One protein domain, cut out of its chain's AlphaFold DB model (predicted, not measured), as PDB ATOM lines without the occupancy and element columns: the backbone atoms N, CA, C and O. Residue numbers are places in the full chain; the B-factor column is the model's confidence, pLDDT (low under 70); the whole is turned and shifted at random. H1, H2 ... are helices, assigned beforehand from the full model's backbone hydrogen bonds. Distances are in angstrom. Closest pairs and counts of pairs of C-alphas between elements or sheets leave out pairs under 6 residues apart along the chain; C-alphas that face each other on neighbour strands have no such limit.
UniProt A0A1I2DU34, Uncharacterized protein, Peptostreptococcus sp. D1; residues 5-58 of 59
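AT A GLANCE: This is residues 5 to 58 of the 59 residues of an uncharacterized protein of Peptostreptococcus sp. D1 (UniProt A0A1I2DU34). Three helices follow one another as an open zigzag: H1, the longest, meets H2 at a V-shaped corner, and beyond a second turn H3 stands free. The printed part has 54 residues, three named helices in the order H1, H2, H3 and no named strand; the class is all helix. It is extended, with a radius of gyration of the C-alphas of 17.0 A and spans of 58 by 25 by 12 A.

HOW THE PARTS SIT: Look first at H1, residues 9 to 25; with its residues 21 to 25 alone it touches H2, residues 28 to 41, and H2 touches H1 with residues 30 to 34 alone. Their closest C-alphas, Met 24 and Gly 30, are 4.1 A apart. They run opposite ways at a steep tilt of 57 degrees. H3, residues 47 to 56, is apart from both. In H1, H2 and H3 every O i to N i+4 pair is within hydrogen-bond range.

IN THESE COORDINATES: Find C-alpha 9 at (34.759, 47.580, 13.991); from there H1 runs 24.4 A. H2 runs 20.4 A. H3 runs 14.4 A to C-alpha 56 at (23.351, 2.299, 24.810).

THE WHOLE: The C-alphas farthest apart, Glu 6 and Ala 58, are 58.7 A apart. Both links are tight, and the printed part has no cut. Residues 57 to 58 have pLDDT under 70.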
ATOM      1  N   GLN A   5      29.213  54.027  18.808       87.75
ATOM      2  CA  GLN A   5      29.828  54.766  17.705       87.75
ATOM      3  C   GLN A   5      31.337  54.996  17.882       87.75
ATOM      4  O   GLN A   5      32.004  55.393  16.931       87.75
ATOM      5  N   GLU A   6      31.873  54.757  19.080       93.00
ATOM      6  CA  GLU A   6      33.293  54.915  19.408       93.00
ATOM      7  C   GLU A   6      34.053  53.582  19.374       93.00
ATOM      8  O   GLU A   6      35.278  53.559  19.503       93.00
ATOM      9  N   LEU A   7      33.349  52.461  19.192       94.19
ATOM     10  CA  LEU A   7      33.970  51.147  19.102       94.19
ATOM     11  C   LEU A   7      34.702  50.975  17.774       94.19
ATOM     12  O   LEU A   7      34.205  51.334  16.703       94.19
ATOM     13  N   SER A   8      35.864  50.321  17.833       95.88
ATOM     14  CA  SER A   8      36.463  49.783  16.620       95.88
ATOM     15  C   SER A   8      35.517  48.751  15.999       95.88
ATOM     16  O   SER A   8      34.741  48.088  16.693       95.88
ATOM     17  N   ILE A   9      35.596  48.569  14.680       95.12
ATOM     18  CA  ILE A   9      34.759  47.580  13.991       95.12
ATOM     19  C   ILE A   9      34.944  46.165  14.562       95.12
ATOM     20  O   ILE A   9      33.982  45.406  14.648       95.12
ATOM     21  N   VAL A  10      36.160  45.818  14.993       96.94
ATOM     22  CA  VAL A  10      36.460  44.512  15.592       96.94
ATOM     23  C   VAL A  10      35.749  44.369  16.937       96.94
ATOM     24  O   VAL A  10      35.041  43.382  17.140       96.94
ATOM     25  N   ASP A  11      35.867  45.366  17.814       95.75
ATOM     26  CA  ASP A  11      35.234  45.337  19.138       95.75
ATOM     27  C   ASP A  11      33.710  45.300  19.022       95.75
ATOM     28  O   ASP A  11      33.047  44.498  19.682       95.75
ATOM     29  N   TYR A  12      33.147  46.105  18.115       95.31
ATOM     30  CA  TYR A  12      31.717  46.093  17.829       95.31
ATOM     31  C   TYR A  12      31.229  44.703  17.404       95.31
ATOM     32  O   TYR A  12      30.218  44.218  17.916       95.31
ATOM     33  N   LEU A  13      31.939  44.034  16.490       97.19
ATOM     34  CA  LEU A  13      31.546  42.708  16.011       97.19
ATOM     35  C   LEU A  13      31.642  41.639  17.106       97.19
ATOM     36  O   LEU A  13      30.754  40.783  17.184       97.19
ATOM     37  N   ILE A  14      32.662  41.703  17.967       97.06
ATOM     38  CA  ILE A  14      32.801  40.798  19.117       97.06
ATOM     39  C   ILE A  14      31.630  40.998  20.081       97.06
ATOM     40  O   ILE A  14      30.906  40.042  20.366       97.06
ATOM     41  N   TYR A  15      31.371  42.236  20.509       95.69
ATOM     42  CA  TYR A  15      30.273  42.517  21.436       95.69
ATOM     43  C   TYR A  15      28.908  42.171  20.847       95.69
ATOM     44  O   TYR A  15      28.059  41.618  21.546       95.69
ATOM     45  N   ARG A  16      28.697  42.425  19.553       95.94
ATOM     46  CA  ARG A  16      27.460  42.047  18.864       95.94
ATOM     47  C   ARG A  16      27.250  40.532  18.867       95.94
ATOM     48  O   ARG A  16      26.130  40.084  19.109       95.94
ATOM     49  N   ARG A  17      28.300  39.748  18.597       97.31
ATOM     50  CA  ARG A  17      28.234  38.278  18.635       97.31
ATOM     51  C   ARG A  17      27.897  37.787  20.039       97.31
ATOM     52  O   ARG A  17      26.984  36.982  20.199       97.31
ATOM     53  N   ASP A  18      28.601  38.291  21.044       97.62
ATOM     54  CA  ASP A  18      28.436  37.833  22.421       97.62
ATOM     55  C   ASP A  18      27.050  38.217  22.968       97.62
ATOM     56  O   ASP A  18      26.374  37.390  23.581       97.62
ATOM     57  N   ALA A  19      26.556  39.420  22.651       97.38
ATOM     58  CA  ALA A  19      25.199  39.849  22.985       97.38
ATOM     59  C   ALA A  19      24.125  38.985  22.300       97.38
ATOM     60  O   ALA A  19      23.116  38.640  22.921       97.38
ATOM     61  N   PHE A  20      24.340  38.597  21.040       98.00
ATOM     62  CA  PHE A  20      23.439  37.691  20.328       98.00
ATOM     63  C   PHE A  20      23.376  36.315  21.002       98.00
ATOM     64  O   PHE A  20      22.285  35.827  21.298       98.00
ATOM     65  N   ILE A  21      24.532  35.720  21.315       98.25
ATOM     66  CA  ILE A  21      24.614  34.431  22.019       98.25
ATOM     67  C   ILE A  21      23.954  34.528  23.400       98.25
ATOM     68  O   ILE A  21      23.181  33.646  23.780       98.25
ATOM     69  N   TYR A  22      24.215  35.603  24.147       98.31
ATOM     70  CA  TYR A  22      23.593  35.839  25.447       98.31
ATOM     71  C   TYR A  22      22.064  35.897  25.342       98.31
ATOM     72  O   TYR A  22      21.380  35.230  26.119       98.31
ATOM     73  N   SER A  23      21.537  36.636  24.359       98.38
ATOM     74  CA  SER A  23      20.098  36.763  24.097       98.38
ATOM     75  C   SER A  23      19.451  35.414  23.770       98.38
ATOM     76  O   SER A  23      18.440  35.047  24.370       98.38
ATOM     77  N   MET A  24      20.069  34.622  22.888       98.50
ATOM     78  CA  MET A  24      19.561  33.291  22.532       98.50
ATOM     79  C   MET A  24      19.539  32.340  23.735       98.50
ATOM     80  O   MET A  24      18.563  31.614  23.928       98.50
ATOM     81  N   ASN A  25      20.541  32.405  24.612       98.19
ATOM     82  CA  ASN A  25      20.587  31.572  25.814       98.19
ATOM     83  C   ASN A  25      19.461  31.848  26.828       98.19
ATOM     84  O   ASN A  25      19.193  30.986  27.669       98.19
ATOM     85  N   GLN A  26      18.767  32.991  26.750       98.38
ATOM     86  CA  GLN A  26      17.693  33.340  27.692       98.38
ATOM     87  C   GLN A  26      16.410  32.515  27.504       98.38
ATOM     88  O   GLN A  26      15.556  32.502  28.388       98.38
ATOM     89  N   SER A  27      16.251  31.804  26.383       98.25
ATOM     90  CA  SER A  27      15.052  31.003  26.100       98.25
ATOM     91  C   SER A  27      15.398  29.583  25.670       98.25
ATOM     92  O   SER A  27      16.478  29.319  25.153       98.25
ATOM     93  N   GLU A  28      14.463  28.655  25.863       98.25
ATOM     94  CA  GLU A  28      14.627  27.265  25.426       98.25
ATOM     95  C   GLU A  28      14.795  27.159  23.907       98.25
ATOM     96  O   GLU A  28      15.764  26.570  23.439       98.25
ATOM     97  N   LYS A  29      13.928  27.836  23.144       98.25
ATOM     98  CA  LYS A  29      14.014  27.884  21.676       98.25
ATOM     99  C   LYS A  29      15.319  28.507  21.177       98.25
ATOM    100  O   LYS A  29      15.841  28.101  20.146       98.25
ATOM    101  N   GLY A  30      15.845  29.505  21.888       98.44
ATOM    102  CA  GLY A  30      17.116  30.128  21.523       98.44
ATOM    103  C   GLY A  30      18.317  29.218  21.797       98.44
ATOM    104  O   GLY A  30      19.221  29.151  20.966       98.44
ATOM    105  N   ARG A  31      18.303  28.448  22.893       98.56
ATOM    106  CA  ARG A  31      19.306  27.394  23.136       98.56
ATOM    107  C   ARG A  31      19.250  26.311  22.059       98.56
ATOM    108  O   ARG A  31      20.277  25.992  21.472       98.56
ATOM    109  N   GLU A  32      18.049  25.849  21.711       98.31
ATOM    110  CA  GLU A  32      17.845  24.882  20.624       98.31
ATOM    111  C   GLU A  32      18.363  25.405  19.269       98.31
ATOM    112  O   GLU A  32      18.945  24.651  18.486       98.31
ATOM    113  N   TYR A  33      18.191  26.699  18.983       98.12
ATOM    114  CA  TYR A  33      18.752  27.317  17.781       98.12
ATOM    115  C   TYR A  33      20.284  27.234  17.757       98.12
ATOM    116  O   TYR A  33      20.851  26.826  16.743       98.12
ATOM    117  N   LEU A  34      20.950  27.593  18.860       97.81
ATOM    118  CA  LEU A  34      22.413  27.549  18.955       97.81
ATOM    119  C   LEU A  34      22.948  26.116  18.821       97.81
ATOM    120  O   LEU A  34      23.896  25.896  18.065       97.81
ATOM    121  N   ASP A  35      22.310  25.146  19.477       96.62
ATOM    122  CA  ASP A  35      22.688  23.730  19.386       96.62
ATOM    123  C   ASP A  35      22.569  23.207  17.947       96.62
ATOM    124  O   ASP A  35      23.454  22.510  17.440       96.62
ATOM    125  N   ASN A  36      21.494  23.581  17.248       95.75
ATOM    126  CA  ASN A  36      21.306  23.219  15.849       95.75
ATOM    127  C   ASN A  36      22.317  23.902  14.924       95.75
ATOM    128  O   ASN A  36      22.841  23.238  14.030       95.75
ATOM    129  N   ALA A  37      22.605  25.189  15.132       95.56
ATOM    130  CA  ALA A  37      23.615  25.907  14.360       95.56
ATOM    131  C   ALA A  37      24.985  25.227  14.496       95.56
ATOM    132  O   ALA A  37      25.591  24.863  13.489       95.56
ATOM    133  N   PHE A  38      25.401  24.924  15.729       92.75
ATOM    134  CA  PHE A  38      26.638  24.193  16.001       92.75
ATOM    135  C   PHE A  38      26.659  22.813  15.332       92.75
ATOM    136  O   PHE A  38      27.660  22.411  14.741       92.75
ATOM    137  N   ARG A  39      25.545  22.073  15.379       89.88
ATOM    138  CA  ARG A  39      25.433  20.761  14.727       89.88
ATOM    139  C   ARG A  39      25.571  20.843  13.205       89.88
ATOM    140  O   ARG A  39      26.149  19.938  12.613       89.88
ATOM    141  N   LEU A  40      25.036  21.889  12.575       91.38
ATOM    142  CA  LEU A  40      25.089  22.079  11.122       91.38
ATOM    143  C   LEU A  40      26.476  22.501  10.617       91.38
ATOM    144  O   LEU A  40      26.806  22.223   9.468       91.38
ATOM    145  N   GLU A  41      27.297  23.126  11.463       90.50
ATOM    146  CA  GLU A  41      28.684  23.491  11.134       90.50
ATOM    147  C   GLU A  41      29.644  22.288  11.133       90.50
ATOM    148  O   GLU A  41      30.748  22.365  10.586       90.50
ATOM    149  N   GLN A  42      29.240  21.154  11.713       87.25
ATOM    150  CA  GLN A  42      30.072  19.956  11.746       87.25
ATOM    151  C   GLN A  42      30.190  19.333  10.350       87.25
ATOM    152  O   GLN A  42      29.231  18.819   9.781       87.25
ATOM    153  N   THR A  43      31.409  19.316   9.813       83.62
ATOM    154  CA  THR A  43      31.728  18.693   8.515       83.62
ATOM    155  C   THR A  43      32.163  17.237   8.638       83.62
ATOM    156  O   THR A  43      32.219  16.513   7.643       83.62
ATOM    157  N   THR A  44      32.469  16.785   9.855       85.12
ATOM    158  CA  THR A  44      32.833  15.398  10.138       85.12
ATOM    159  C   THR A  44      31.959  14.847  11.258       85.12
ATOM    160  O   THR A  44      31.657  15.567  12.207       85.12
ATOM    161  N   PRO A  45      31.520  13.582  11.155       81.50
ATOM    162  CA  PRO A  45      30.676  12.985  12.175       81.50
ATOM    163  C   PRO A  45      31.444  12.796  13.487       81.50
ATOM    164  O   PRO A  45      32.537  12.222  13.493       81.50
ATOM    165  N   ASP A  46      30.835  13.203  14.604       82.50
ATOM    166  CA  ASP A  46      31.348  12.929  15.948       82.50
ATOM    167  C   ASP A  46      31.257  11.426  16.260       82.50
ATOM    168  O   ASP A  46      30.251  10.893  16.742       82.50
ATOM    169  N   ARG A  47      32.349  10.720  15.956       82.81
ATOM    170  CA  ARG A  47      32.473   9.268  16.137       82.81
ATOM    171  C   ARG A  47      32.310   8.838  17.595       82.81
ATOM    172  O   ARG A  47      31.849   7.721  17.839       82.81
ATOM    173  N   ASN A  48      32.663   9.694  18.554       82.88
ATOM    174  CA  ASN A  48      32.570   9.375  19.977       82.88
ATOM    175  C   ASN A  48      31.114   9.422  20.446       82.88
ATOM    176  O   ASN A  48      30.654   8.494  21.127       82.88
ATOM    177  N   ALA A  49      30.372  10.450  20.022       81.50
ATOM    178  CA  ALA A  49      28.934  10.541  20.257       81.50
ATOM    179  C   ALA A  49      28.188   9.370  19.598       81.50
ATOM    180  O   ALA A  49      27.393   8.695  20.256       81.50
ATOM    181  N   LEU A  50      28.521   9.053  18.340       83.81
ATOM    182  CA  LEU A  50      27.971   7.904  17.611       83.81
ATOM    183  C   LEU A  50      28.229   6.580  18.349       83.81
ATOM    184  O   LEU A  50      27.290   5.831  18.614       83.81
ATOM    185  N   SER A  51      29.478   6.297  18.738       84.19
ATOM    186  CA  SER A  51      29.827   5.060  19.456       84.19
ATOM    187  C   SER A  51      29.071   4.925  20.781       84.19
ATOM    188  O   SER A  51      28.584   3.843  21.110       84.19
ATOM    189  N   SER A  52      28.928   6.024  21.525       86.94
ATOM    190  CA  SER A  52      28.200   6.042  22.798       86.94
ATOM    191  C   SER A  52      26.703   5.786  22.612       86.94
ATOM    192  O   SER A  52      26.107   5.035  23.386       86.94
ATOM    193  N   HIS A  53      26.103   6.362  21.566       83.06
ATOM    194  CA  HIS A  53      24.693   6.161  21.235       83.06
ATOM    195  C   HIS A  53      24.398   4.701  20.861       83.06
ATOM    196  O   HIS A  53      23.474   4.097  21.405       83.06
ATOM    197  N   PHE A  54      25.217   4.092  19.995       86.06
ATOM    198  CA  PHE A  54      25.022   2.696  19.579       86.06
ATOM    199  C   PHE A  54      25.279   1.682  20.698       86.06
ATOM    200  O   PHE A  54      24.601   0.661  20.753       86.06
ATOM    201  N   LYS A  55      26.199   1.963  21.631       79.75
ATOM    202  CA  LYS A  55      26.427   1.096  22.800       79.75
ATOM    203  C   LYS A  55      25.246   1.089  23.774       79.75
ATOM    204  O   LYS A  55      24.955   0.042  24.339       79.75
ATOM    205  N   LYS A  56      24.549   2.219  23.952       70.62
ATOM    206  CA  LYS A  56      23.351   2.299  24.810       70.62
ATOM    207  C   LYS A  56      22.135   1.569  24.235       70.62
ATOM    208  O   LYS A  56      21.310   1.112  25.010       70.62
ATOM    209  N   GLY A  57      22.018   1.466  22.910       63.25
ATOM    210  CA  GLY A  57      20.915   0.755  22.247       63.25
ATOM    211  C   GLY A  57      21.105  -0.762  22.120       63.25
ATOM    212  O   GLY A  57      20.208  -1.435  21.630       63.25
ATOM    213  N   ALA A  58      22.267  -1.290  22.516       59.75
ATOM    214  CA  ALA A  58      22.609  -2.711  22.437       59.75
ATOM    215  C   ALA A  58      22.490  -3.449  23.789       59.75
ATOM    216  O   ALA A  58      22.988  -4.568  23.912       59.75
TER     217      ALA A  58